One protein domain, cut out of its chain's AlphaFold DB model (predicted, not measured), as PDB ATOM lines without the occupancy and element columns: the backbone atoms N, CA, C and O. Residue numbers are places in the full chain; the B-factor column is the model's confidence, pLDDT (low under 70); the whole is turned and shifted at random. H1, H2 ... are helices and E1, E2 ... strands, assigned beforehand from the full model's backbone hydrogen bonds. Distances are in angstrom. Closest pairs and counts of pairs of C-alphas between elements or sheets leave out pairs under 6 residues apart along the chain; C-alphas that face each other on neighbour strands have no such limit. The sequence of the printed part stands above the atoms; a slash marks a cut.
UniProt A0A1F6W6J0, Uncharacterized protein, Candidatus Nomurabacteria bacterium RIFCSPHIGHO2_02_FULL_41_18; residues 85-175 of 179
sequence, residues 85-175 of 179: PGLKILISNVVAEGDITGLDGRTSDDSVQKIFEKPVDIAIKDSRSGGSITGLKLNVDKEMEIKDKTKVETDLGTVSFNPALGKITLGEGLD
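AT A GLANCE: This is residues 85 to 175 of the 179 residues of an uncharacterized protein of Candidatus Nomurabacteria bacterium RIFCSPHIGHO2_02_FULL_41_18 (UniProt A0A1F6W6J0). The chain is wound in two flattened, stacked turns, E1 to H1 and E3 to E5, whose long sides form a small sandwich: E1, E3, E6 and E7 face the narrower pair E2 and E4. E6 adds a third strand to the stack, then the hairpin E6 and E7 folds back, and H1 and the short pair E5 and E8 lie at one end. The printed part has 91 residues, with named elements in the order E1 E2 H1 E3 E4 E5 E6 E7 E8; the class is mostly strand. The larger sheet, order E1 E3 E6 E7, is mixed, E2 and E4 are parallel, and E5 and E8 are antiparallel. It is compact, with a radius of gyration of the C-alphas of 13.6 A, and spans 38 by 24 by 20 A.

IN THESE COORDINATES: E1, residues 87 to 92, begins at C-alpha 87 (23.005, 39.034, 35.146) and runs 16.4 A. E2, residues 100 to 106, runs 17.4 A, before H1, residues 110 to 115. E3, residues 120 to 125, and E4, residues 133 to 139, each run 16.3 A; E5 is residues 144 to 146. E6, residues 150 to 154, and E7, residues 157 to 161, precede E8, residues 168 to 170, ending at C-alpha 170 (23.603, 57.510, 38.803).

HOW THE PARTS SIT: N 121 and O 87 of E3 and E1, N 151 and O 120 of E6 and E3, and N 152 and O 159 of E6 and E7 are within hydrogen-bond range, each at 2.8 A. The sandwich, two sheets face to face, has 9.3 A between the centres of its facing parts; the closest C-alphas of E4 and E6, Gly 135 and Val 152, are 5.8 A apart. N 134 of E4 and O 100 of E2 are within hydrogen-bond range at 2.8 A, and so are N 146 of E5 and O 168 of E8 at 2.9 A. In H1 every O i to N i+4 pair is within range.

THE WHOLE: The two farthest C-alphas, Asn 93 and Asp 175, are 40.2 A apart. The printed part has no cut, and no link is long. Its mean pLDDT is 73.3; 30 residues are under 70, among them 155 to 161.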
ATOM      1  N   PRO A  85      16.305  35.884  38.920       52.09
ATOM      2  CA  PRO A  85      16.852  35.932  37.568       52.09
ATOM      3  C   PRO A  85      17.593  37.258  37.324       52.09
ATOM      4  O   PRO A  85      16.968  38.282  37.045       52.09
ATOM      5  N   GLY A  86      18.927  37.225  37.386       60.09
ATOM      6  CA  GLY A  86      19.821  38.373  37.192       60.09
ATOM      7  C   GLY A  86      21.001  38.094  36.251       60.09
ATOM      8  O   GLY A  86      21.222  36.960  35.825       60.09
ATOM      9  N   LEU A  87      21.759  39.138  35.908       69.00
ATOM     10  CA  LEU A  87      23.005  39.034  35.146       69.00
ATOM     11  C   LEU A  87      24.157  38.671  36.088       69.00
ATOM     12  O   LEU A  87      24.430  39.397  37.040       69.00
ATOM     13  N   LYS A  88      24.885  37.592  35.785       67.88
ATOM     14  CA  LYS A  88      26.102  37.216  36.512       67.88
ATOM     15  C   LYS A  88      27.307  37.184  35.577       67.88
ATOM     16  O   LYS A  88      27.308  36.431  34.607       67.88
ATOM     17  N   ILE A  89      28.332  37.975  35.880       69.25
ATOM     18  CA  ILE A  89      29.603  38.035  35.150       69.25
ATOM     19  C   ILE A  89      30.695  37.492  36.070       69.25
ATOM     20  O   ILE A  89      30.941  38.050  37.135       69.25
ATOM     21  N   LEU A  90      31.366  36.412  35.666       75.12
ATOM     22  CA  LEU A  90      32.505  35.849  36.393       75.12
ATOM     23  C   LEU A  90      33.748  35.874  35.503       75.12
ATOM     24  O   LEU A  90      33.797  35.188  34.484       75.12
ATOM     25  N   ILE A  91      34.763  36.626  35.919       66.25
ATOM     26  CA  ILE A  91      36.105  36.621  35.335       66.25
ATOM     27  C   ILE A  91      37.016  35.963  36.362       66.25
ATOM     28  O   ILE A  91      37.133  36.446  37.484       66.25
ATOM     29  N   SER A  92      37.631  34.835  36.020       65.75
ATOM     30  CA  SER A  92      38.512  34.137  36.957       65.75
ATOM     31  C   SER A  92      39.764  33.616  36.279       65.75
ATOM     32  O   SER A  92      39.702  33.212  35.118       65.75
ATOM     33  N   ASN A  93      40.881  33.604  37.009       67.31
ATOM     34  CA  ASN A  93      42.159  33.053  36.545       67.31
ATOM     35  C   ASN A  93      42.682  33.698  35.247       67.31
ATOM     36  O   ASN A  93      43.310  33.033  34.421       67.31
ATOM     37  N   VAL A  94      42.410  34.991  35.045       65.38
ATOM     38  CA  VAL A  94      42.850  35.724  33.852       65.38
ATOM     39  C   VAL A  94      44.161  36.446  34.133       65.38
ATOM     40  O   VAL A  94      44.297  37.124  35.148       65.38
ATOM     41  N   VAL A  95      45.115  36.340  33.205       70.12
ATOM     42  CA  VAL A  95      46.324  37.169  33.179       70.12
ATOM     43  C   VAL A  95      46.285  38.042  31.930       70.12
ATOM     44  O   VAL A  95      46.238  37.517  30.820       70.12
ATOM     45  N   ALA A  96      46.299  39.360  32.105       70.06
ATOM     46  CA  ALA A  96      46.288  40.331  31.015       70.06
ATOM     47  C   ALA A  96      47.444  41.328  31.169       70.06
ATOM     48  O   ALA A  96      47.723  41.789  32.271       70.06
ATOM     49  N   GLU A  97      48.104  41.705  30.070       62.25
ATOM     50  CA  GLU A  97      49.095  42.797  30.089       62.25
ATOM     51  C   GLU A  97      48.432  44.185  30.173       62.25
ATOM     52  O   GLU A  97      49.064  45.145  30.599       62.25
ATOM     53  N   GLY A  98      47.146  44.279  29.812       70.06
ATOM     54  CA  GLY A  98      46.327  45.492  29.888       70.06
ATOM     55  C   GLY A  98      45.240  45.431  30.966       70.06
ATOM     56  O   GLY A  98      45.286  44.595  31.870       70.06
ATOM     57  N   ASP A  99      44.255  46.322  30.860       68.12
ATOM     58  CA  ASP A  99      43.136  46.423  31.801       68.12
ATOM     59  C   ASP A  99      42.194  45.208  31.729       68.12
ATOM     60  O   ASP A  99      41.929  44.661  30.657       68.12
ATOM     61  N   ILE A 100      41.624  44.830  32.872       67.31
ATOM     62  CA  ILE A 100      40.521  43.870  32.975       67.31
ATOM     63  C   ILE A 100      39.280  44.656  33.385       67.31
ATOM     64  O   ILE A 100      39.263  45.246  34.461       67.31
ATOM     65  N   THR A 101      38.239  44.657  32.549       73.38
ATOM     66  CA  THR A 101      36.956  45.300  32.875       73.38
ATOM     67  C   THR A 101      35.807  44.298  32.811       73.38
ATOM     68  O   THR A 101      35.667  43.601  31.811       73.38
ATOM     69  N   GLY A 102      35.003  44.209  33.875       68.69
ATOM     70  CA  GLY A 102      33.852  43.301  33.947       68.69
ATOM     71  C   GLY A 102      32.677  43.765  33.087       68.69
ATOM     72  O   GLY A 102      32.183  43.014  32.249       68.69
ATOM     73  N   LEU A 103      32.265  45.020  33.265       76.00
ATOM     74  CA  LEU A 103      31.262  45.684  32.437       76.00
ATOM     75  C   LEU A 103      31.727  47.106  32.108       76.00
ATOM     76  O   LEU A 103      32.064  47.858  33.022       76.00
ATOM     77  N   ASP A 104      31.732  47.462  30.823       79.31
ATOM     78  CA  ASP A 104      32.002  48.816  30.318       79.31
ATOM     79  C   ASP A 104      30.776  49.312  29.544       79.31
ATOM     80  O   ASP A 104      30.191  48.558  28.761       79.31
ATOM     81  N   GLY A 105      30.359  50.555  29.771       80.12
ATOM     82  CA  GLY A 105      29.189  51.111  29.107       80.12
ATOM     83  C   GLY A 105      28.920  52.578  29.410       80.12
ATOM     84  O   GLY A 105      29.603  53.223  30.208       80.12
ATOM     85  N   ARG A 106      27.886  53.112  28.758       80.31
ATOM     86  CA  ARG A 106      27.373  54.468  28.986       80.31
ATOM     87  C   ARG A 106      25.964  54.406  29.547       80.31
ATOM     88  O   ARG A 106      25.178  53.561  29.127       80.31
ATOM     89  N   THR A 107      25.628  55.314  30.452       78.00
ATOM     90  CA  THR A 107      24.275  55.406  31.028       78.00
ATOM     91  C   THR A 107      23.205  55.766  29.993       78.00
ATOM     92  O   THR A 107      22.041  55.403  30.145       78.00
ATOM     93  N   SER A 108      23.590  56.427  28.902       80.12
ATOM     94  CA  SER A 108      22.720  56.728  27.768       80.12
ATOM     95  C   SER A 108      22.332  55.507  26.924       80.12
ATOM     96  O   SER A 108      21.333  55.582  26.211       80.12
ATOM     97  N   ASP A 109      23.050  54.381  27.022       76.94
ATOM     98  CA  ASP A 109      22.777  53.167  26.241       76.94
ATOM     99  C   ASP A 109      21.610  52.361  26.839       76.94
ATOM    100  O   ASP A 109      21.647  51.923  27.993       76.94
ATOM    101  N   ASP A 110      20.578  52.115  26.030       77.88
ATOM    102  CA  ASP A 110      19.404  51.320  26.405       77.88
ATOM    103  C   ASP A 110      19.763  49.891  26.840       77.88
ATOM    104  O   ASP A 110      19.076  49.296  27.672       77.88
ATOM    105  N   SER A 111      20.831  49.316  26.284       74.00
ATOM    106  CA  SER A 111      21.304  47.975  26.638       74.00
ATOM    107  C   SER A 111      21.901  47.960  28.042       74.00
ATOM    108  O   SER A 111      21.646  47.032  28.806       74.00
ATOM    109  N   VAL A 112      22.642  49.013  28.402       76.19
ATOM    110  CA  VAL A 112      23.210  49.193  29.744       76.19
ATOM    111  C   VAL A 112      22.089  49.442  30.745       76.19
ATOM    112  O   VAL A 112      22.031  48.758  31.762       76.19
ATOM    113  N   GLN A 113      21.135  50.322  30.432       78.56
ATOM    114  CA  GLN A 113      19.982  50.577  31.302       78.56
ATOM    115  C   GLN A 113      19.201  49.290  31.608       78.56
ATOM    116  O   GLN A 113      18.903  49.024  32.770       78.56
ATOM    117  N   LYS A 114      18.951  48.444  30.596       78.50
ATOM    118  CA  LYS A 114      18.269  47.144  30.762       78.50
ATOM    119  C   LYS A 114      19.007  46.169  31.678       78.50
ATOM    120  O   LYS A 114      18.360  45.358  32.337       78.50
ATOM    121  N   ILE A 115      20.338  46.223  31.724       76.19
ATOM    122  CA  ILE A 115      21.137  45.370  32.615       76.19
ATOM    123  C   ILE A 115      20.850  45.713  34.080       76.19
ATOM    124  O   ILE A 115      20.651  44.806  34.882       76.19
ATOM    125  N   PHE A 116      20.740  47.003  34.407       76.69
ATOM    126  CA  PHE A 116      20.482  47.490  35.769       76.69
ATOM    127  C   PHE A 116      18.998  47.463  36.183       76.69
ATOM    128  O   PHE A 116      18.654  47.904  37.281       76.69
ATOM    129  N   GLU A 117      18.112  46.921  35.337       81.25
ATOM    130  CA  GLU A 117      16.717  46.634  35.704       81.25
ATOM    131  C   GLU A 117      16.553  45.335  36.501       81.25
ATOM    132  O   GLU A 117      15.476  45.080  37.035       81.25
ATOM    133  N   LYS A 118      17.595  44.503  36.542       79.25
ATOM    134  CA  LYS A 118      17.624  43.199  37.209       79.25
ATOM    135  C   LYS A 118      18.847  43.104  38.118       79.25
ATOM    136  O   LYS A 118      19.752  43.928  37.979       79.25
ATOM    137  N   PRO A 119      18.922  42.099  39.009       77.44
ATOM    138  CA  PRO A 119      20.108  41.913  39.825       77.44
ATOM    139  C   PRO A 119      21.350  41.713  38.946       77.44
ATOM    140  O   PRO A 119      21.309  40.948  37.980       77.44
ATOM    141  N   VAL A 120      22.451  42.379  39.282       76.19
ATOM    142  CA  VAL A 120      23.744  42.268  38.594       76.19
ATOM    143  C   VAL A 120      24.797  41.814  39.597       76.19
ATOM    144  O   VAL A 120      24.961  42.435  40.644       76.19
ATOM    145  N   ASP A 121      25.539  40.757  39.285       74.19
ATOM    146  CA  ASP A 121      26.655  40.269  40.100       74.19
ATOM    147  C   ASP A 121      27.901  40.099  39.227       74.19
ATOM    148  O   ASP A 121      27.948  39.235  38.353       74.19
ATOM    149  N   ILE A 122      28.903  40.950  39.436       72.56
ATOM    150  CA  ILE A 122      30.187  40.909  38.735       72.56
ATOM    151  C   ILE A 122      31.245  40.438  39.722       72.56
ATOM    152  O   ILE A 122      31.496  41.109  40.717       72.56
ATOM    153  N   ALA A 123      31.909  39.327  39.430       73.69
ATOM    154  CA  ALA A 123      33.002  38.795  40.229       73.69
ATOM    155  C   ALA A 123      34.268  38.656  39.375       73.69
ATOM    156  O   ALA A 123      34.262  37.952  38.367       73.69
ATOM    157  N   ILE A 124      35.356  39.299  39.795       69.31
ATOM    158  CA  ILE A 124      36.692  39.159  39.212       69.31
ATOM    159  C   ILE A 124      37.605  38.537  40.266       69.31
ATOM    160  O   ILE A 124      37.893  39.177  41.275       69.31
ATOM    161  N   LYS A 125      38.021  37.289  40.050       71.94
ATOM    162  CA  LYS A 125      38.779  36.499  41.028       71.94
ATOM    163  C   LYS A 125      40.078  35.965  40.458       71.94
ATOM    164  O   LYS A 125      40.154  35.671  39.265       71.94
ATOM    165  N   ASP A 126      41.081  35.803  41.306       73.25
ATOM    166  CA  ASP A 126      42.362  35.177  40.971       73.25
ATOM    167  C   ASP A 126      42.974  35.738  39.671       73.25
ATOM    168  O   ASP A 126      43.529  35.005  38.849       73.25
ATOM    169  N   SER A 127      42.812  37.043  39.434       67.56
ATOM    170  CA  SER A 127      43.159  37.683  38.164       67.56
ATOM    171  C   SER A 127      44.358  38.614  38.325       67.56
ATOM    172  O   SER A 127      44.525  39.291  39.336       67.56
ATOM    173  N   ARG A 128      45.229  38.655  37.315       69.81
ATOM    174  CA  ARG A 128      46.409  39.528  37.283       69.81
ATOM    175  C   ARG A 128      46.366  40.407  36.047       69.81
ATOM    176  O   ARG A 128      46.185  39.922  34.936       69.81
ATOM    177  N   SER A 129      46.569  41.698  36.248       74.44
ATOM    178  CA  SER A 129      46.580  42.701  35.190       74.44
ATOM    179  C   SER A 129      47.890  43.483  35.254       74.44
ATOM    180  O   SER A 129      48.375  43.779  36.346       74.44
ATOM    181  N   GLY A 130      48.469  43.800  34.095       66.12
ATOM    182  CA  GLY A 130      49.525  44.808  33.977       66.12
ATOM    183  C   GLY A 130      48.996  46.242  34.121       66.12
ATOM    184  O   GLY A 130      49.771  47.152  34.407       66.12
ATOM    185  N   GLY A 131      47.681  46.426  33.958       72.62
ATOM    186  CA  GLY A 131      46.941  47.668  34.160       72.62
ATOM    187  C   GLY A 131      45.974  47.589  35.347       72.62
ATOM    188  O   GLY A 131      46.307  47.104  36.429       72.62
ATOM    189  N   SER A 132      44.765  48.111  35.157       74.00
ATOM    190  CA  SER A 132      43.710  48.182  36.166       74.00
ATOM    191  C   SER A 132      42.741  46.999  36.095       74.00
ATOM    192  O   SER A 132      42.396  46.511  35.020       74.00
ATOM    193  N   ILE A 133      42.250  46.560  37.257       70.50
ATOM    194  CA  ILE A 133      41.138  45.610  37.360       70.50
ATOM    195  C   ILE A 133      39.905  46.389  37.808       70.50
ATOM    196  O   ILE A 133      39.836  46.855  38.943       70.50
ATOM    197  N   THR A 134      38.934  46.531  36.912       73.00
ATOM    198  CA  THR A 134      37.715  47.311  37.125       73.00
ATOM    199  C   THR A 134      36.499  46.408  36.985       73.00
ATOM    200  O   THR A 134      36.208  45.895  35.913       73.00
ATOM    201  N   GLY A 135      35.737  46.200  38.054       66.88
ATOM    202  CA  GLY A 135      34.521  45.390  37.947       66.88
ATOM    203  C   GLY A 135      33.439  46.060  37.093       66.88
ATOM    204  O   GLY A 135      32.889  45.436  36.191       66.88
ATOM    205  N   LEU A 136      33.193  47.351  37.324       75.50
ATOM    206  CA  LEU A 136      32.197  48.140  36.608       75.50
ATOM    207  C   LEU A 136      32.783  49.495  36.204       75.50
ATOM    208  O   LEU A 136      33.222  50.257  37.064       75.50
ATOM    209  N   LYS A 137      32.753  49.800  34.909       80.00
ATOM    210  CA  LYS A 137      33.169  51.077  34.333       80.00
ATOM    211  C   LYS A 137      31.988  51.684  33.585       80.00
ATOM    212  O   LYS A 137      31.658  51.267  32.484       80.00
ATOM    213  N   LEU A 138      31.329  52.661  34.199       80.06
ATOM    214  CA  LEU A 138      30.228  53.378  33.564       80.06
ATOM    215  C   LEU A 138      30.637  54.816  33.293       80.06
ATOM    216  O   LEU A 138      31.042  55.531  34.209       80.06
ATOM    217  N   ASN A 139      30.496  55.245  32.043       82.69
ATOM    218  CA  ASN A 139      30.511  56.660  31.718       82.69
ATOM    219  C   ASN A 139      29.116  57.239  31.984       82.69
ATOM    220  O   ASN A 139      28.145  56.849  31.331       82.69
ATOM    221  N   VAL A 140      29.033  58.129  32.971       84.62
ATOM    222  CA  VAL A 140      27.777  58.720  33.436       84.62
ATOM    223  C   VAL A 140      27.505  59.996  32.642       84.62
ATOM    224  O   VAL A 140      27.994  61.070  32.972       84.62
ATOM    225  N   ASP A 141      26.750  59.839  31.562       83.00
ATOM    226  CA  ASP A 141      26.359  60.873  30.597       83.00
ATOM    227  C   ASP A 141      24.847  61.170  30.598       83.00
ATOM    228  O   ASP A 141      24.378  62.060  29.889       83.00
ATOM    229  N   LYS A 142      24.075  60.422  31.391       82.88
ATOM    230  CA  LYS A 142      22.628  60.547  31.551       82.88
ATOM    231  C   LYS A 142      22.226  60.005  32.918       82.88
ATOM    232  O   LYS A 142      22.841  59.065  33.420       82.88
ATOM    233  N   GLU A 143      21.157  60.547  33.489       84.88
ATOM    234  CA  GLU A 143      20.508  59.917  34.636       84.88
ATOM    235  C   GLU A 143      20.121  58.457  34.356       84.88
ATOM    236  O   GLU A 143      19.437  58.147  33.374       84.88
ATOM    237  N   MET A 144      20.525  57.558  35.256       83.25
ATOM    238  CA  MET A 144      20.147  56.148  35.217       83.25
ATOM    239  C   MET A 144      19.848  55.630  36.623       83.25
ATOM    240  O   MET A 144      20.709  55.624  37.501       83.25
ATOM    241  N   GLU A 145      18.625  55.155  36.825       82.00
ATOM    242  CA  GLU A 145      18.210  54.510  38.070       82.00
ATOM    243  C   GLU A 145      18.667  53.048  38.104       82.00
ATOM    244  O   GLU A 145      18.422  52.288  37.166       82.00
ATOM    245  N   ILE A 146      19.295  52.648  39.210       80.44
ATOM    246  CA  ILE A 146      19.594  51.246  39.500       80.44
ATOM    247  C   ILE A 146      18.357  50.663  40.182       80.44
ATOM    248  O   ILE A 146      18.062  51.001  41.329       80.44
ATOM    249  N   LYS A 147      17.608  49.817  39.465       80.75
ATOM    250  CA  LYS A 147      16.311  49.306  39.945       80.75
ATOM    251  C   LYS A 147      16.456  48.108  40.871       80.75
ATOM    252  O   LYS A 147      15.580  47.883  41.700       80.75
ATOM    253  N   ASP A 148      17.551  47.365  40.741       80.50
ATOM    254  CA  ASP A 148      17.791  46.161  41.528       80.50
ATOM    255  C   ASP A 148      19.253  46.038  41.989       80.50
ATOM    256  O   ASP A 148      20.127  46.838  41.643       80.50
ATOM    257  N   LYS A 149      19.524  45.050  42.837       80.69
ATOM    258  CA  LYS A 149      20.806  44.854  43.501       80.69
ATOM    259  C   LYS A 149      21.943  44.706  42.492       80.69
ATOM    260  O   LYS A 149      21.944  43.806  41.665       80.69
ATOM    261  N   THR A 150      22.975  45.526  42.638       78.00
ATOM    262  CA  THR A 150      24.224  45.406  41.879       78.00
ATOM    263  C   THR A 150      25.361  45.091  42.836       78.00
ATOM    264  O   THR A 150      25.603  45.841  43.779       78.00
ATOM    265  N   LYS A 151      26.092  44.007  42.603       78.69
ATOM    266  CA  LYS A 151      27.277  43.618  43.361       78.69
ATOM    267  C   LYS A 151      28.478  43.536  42.429       78.69
ATOM    268  O   LYS A 151      28.396  42.988  41.337       78.69
ATOM    269  N   VAL A 152      29.595  44.085  42.888       72.12
ATOM    270  CA  VAL A 152      30.888  44.015  42.220       72.12
ATOM    271  C   VAL A 152      31.908  43.508  43.228       72.12
ATOM    272  O   VAL A 152      32.168  44.151  44.239       72.12
ATOM    273  N   GLU A 153      32.480  42.348  42.964       77.00
ATOM    274  CA  GLU A 153      33.501  41.696  43.769       77.00
ATOM    275  C   GLU A 153      34.781  41.582  42.943       77.00
ATOM    276  O   GLU A 153      34.768  41.113  41.810       77.00
ATOM    277  N   THR A 154      35.892  42.031  43.510       71.88
ATOM    278  CA  THR A 154      37.233  41.889  42.941       71.88
ATOM    279  C   THR A 154      38.154  41.286  43.995       71.88
ATOM    280  O   THR A 154      37.836  41.340  45.185       71.88
ATOM    281  N   ASP A 155      39.332  40.814  43.591       67.12
ATOM    282  CA  ASP A 155      40.383  40.380  44.525       67.12
ATOM    283  C   ASP A 155      40.777  41.464  45.555       67.12
ATOM    284  O   ASP A 155      41.323  41.155  46.612       67.12
ATOM    285  N   LEU A 156      40.486  42.741  45.271       67.44
ATOM    286  CA  LEU A 156      40.803  43.882  46.133       67.44
ATOM    287  C   LEU A 156      39.662  44.278  47.080       67.44
ATOM    288  O   LEU A 156      39.875  45.077  47.993       67.44
ATOM    289  N   GLY A 157      38.455  43.750  46.880       57.66
ATOM    290  CA  GLY A 157      37.303  44.070  47.716       57.66
ATOM    291  C   GLY A 157      35.967  44.009  46.986       57.66
ATOM    292  O   GLY A 157      35.880  43.724  45.790       57.66
ATOM    293  N   THR A 158      34.903  44.287  47.736       62.53
ATOM    294  CA  THR A 158      33.519  44.197  47.265       62.53
ATOM    295  C   THR A 158      32.794  45.524  47.435       62.53
ATOM    296  O   THR A 158      32.845  46.140  48.497       62.53
ATOM    297  N   VAL A 159      32.058  45.922  46.402       66.06
ATOM    298  CA  VAL A 159      31.105  47.033  46.410       66.06
ATOM    299  C   VAL A 159      29.717  46.474  46.107       66.06
ATOM    300  O   VAL A 159      29.559  45.548  45.312       66.06
ATOM    301  N   SER A 160      28.686  46.982  46.777       67.38
ATOM    302  CA  SER A 160      27.306  46.554  46.542       67.38
ATOM    303  C   SER A 160      26.338  47.721  46.660       67.38
ATOM    304  O   SER A 160      26.356  48.452  47.647       67.38
ATOM    305  N   PHE A 161      25.467  47.845  45.667       69.88
ATOM    306  CA  PHE A 161      24.340  48.763  45.612       69.88
ATOM    307  C   PHE A 161      23.067  47.951  45.828       69.88
ATOM    308  O   PHE A 161      22.834  46.964  45.129       69.88
ATOM    309  N   ASN A 162      22.258  48.335  46.813       73.94
ATOM    310  CA  ASN A 162      21.000  47.660  47.111       73.94
ATOM    311  C   ASN A 162      19.854  48.682  47.172       73.94
ATOM    312  O   ASN A 162      19.628  49.266  48.237       73.94
ATOM    313  N   PRO A 163      19.136  48.901  46.058       65.94
ATOM    314  CA  PRO A 163      18.079  49.903  45.991       65.94
ATOM    315  C   PRO A 163      16.852  49.566  46.856       65.94
ATOM    316  O   PRO A 163      16.060  50.454  47.163       65.94
ATOM    317  N   ALA A 164      16.728  48.329  47.361       68.25
ATOM    318  CA  ALA A 164      15.709  47.974  48.355       68.25
ATOM    319  C   ALA A 164      15.855  48.754  49.679       68.25
ATOM    320  O   ALA A 164      14.917  48.812  50.472       68.25
ATOM    321  N   LEU A 165      17.025  49.356  49.925       60.12
ATOM    322  CA  LEU A 165      17.311  50.181  51.102       60.12
ATOM    323  C   LEU A 165      17.190  51.691  50.827       60.12
ATOM    324  O   LEU A 165      17.379  52.492  51.740       60.12
ATOM    325  N   GLY A 166      16.869  52.086  49.591       56.94
ATOM    326  CA  GLY A 166      16.743  53.478  49.164       56.94
ATOM    327  C   GLY A 166      17.045  53.636  47.676       56.94
ATOM    328  O   GLY A 166      17.880  52.919  47.136       56.94
ATOM    329  N   LYS A 167      16.375  54.580  47.005       74.06
ATOM    330  CA  LYS A 167      16.564  54.824  45.567       74.06
ATOM    331  C   LYS A 167      18.014  55.222  45.271       74.06
ATOM    332  O   LYS A 167      18.543  56.126  45.913       74.06
ATOM    333  N   ILE A 168      18.630  54.572  44.282       78.06
ATOM    334  CA  ILE A 168      19.981  54.889  43.809       78.06
ATOM    335  C   ILE A 168      19.892  55.315  42.344       78.06
ATOM    336  O   ILE A 168      19.526  54.517  41.479       78.06
ATOM    337  N   THR A 169      20.262  56.563  42.070       78.75
ATOM    338  CA  THR A 169      20.337  57.122  40.717       78.75
ATOM    339  C   THR A 169      21.776  57.525  40.430       78.75
ATOM    340  O   THR A 169      22.386  58.272  41.192       78.75
ATOM    341  N   LEU A 170      22.333  57.028  39.329       78.12
ATOM    342  CA  LEU A 170      23.603  57.510  38.803       78.12
ATOM    343  C   LEU A 170      23.358  58.775  37.983       78.12
ATOM    344  O   LEU A 170      22.436  58.807  37.171       78.12
ATOM    345  N   GLY A 171      24.204  59.789  38.176       77.81
ATOM    346  CA  GLY A 171      24.162  61.004  37.363       77.81
ATOM    347  C   GLY A 171      22.962  61.904  37.633       77.81
ATOM    348  O   GLY A 171      22.514  62.566  36.708       77.81
ATOM    349  N   GLU A 172      22.427  61.919  38.857       79.56
ATOM    350  CA  GLU A 172      21.310  62.798  39.236       79.56
ATOM    351  C   GLU A 172      21.583  64.266  38.842       79.56
ATOM    352  O   GLU A 172      22.655  64.811  39.104       79.56
ATOM    353  N   GLY A 173      20.612  64.892  38.181       76.62
ATOM    354  CA  GLY A 173      20.680  66.205  37.546       76.62
ATOM    355  C   GLY A 173      21.162  66.208  36.089       76.62
ATOM    356  O   GLY A 173      21.158  67.271  35.466       76.62
ATOM    357  N   LEU A 174      21.586  65.069  35.527       79.75
ATOM    358  CA  LEU A 174      22.016  64.976  34.129       79.75
ATOM    359  C   LEU A 174      20.827  64.709  33.202       79.75
ATOM    360  O   LEU A 174      20.526  63.572  32.823       79.75
ATOM    361  N   ASP A 175      20.203  65.796  32.762       63.50
ATOM    362  CA  ASP A 175      19.384  65.789  31.558       63.50
ATOM    363  C   ASP A 175      20.321  65.457  30.394       63.50
ATOM    364  O   ASP A 175      21.219  66.244  30.123       63.50
TER     365      ASP A 175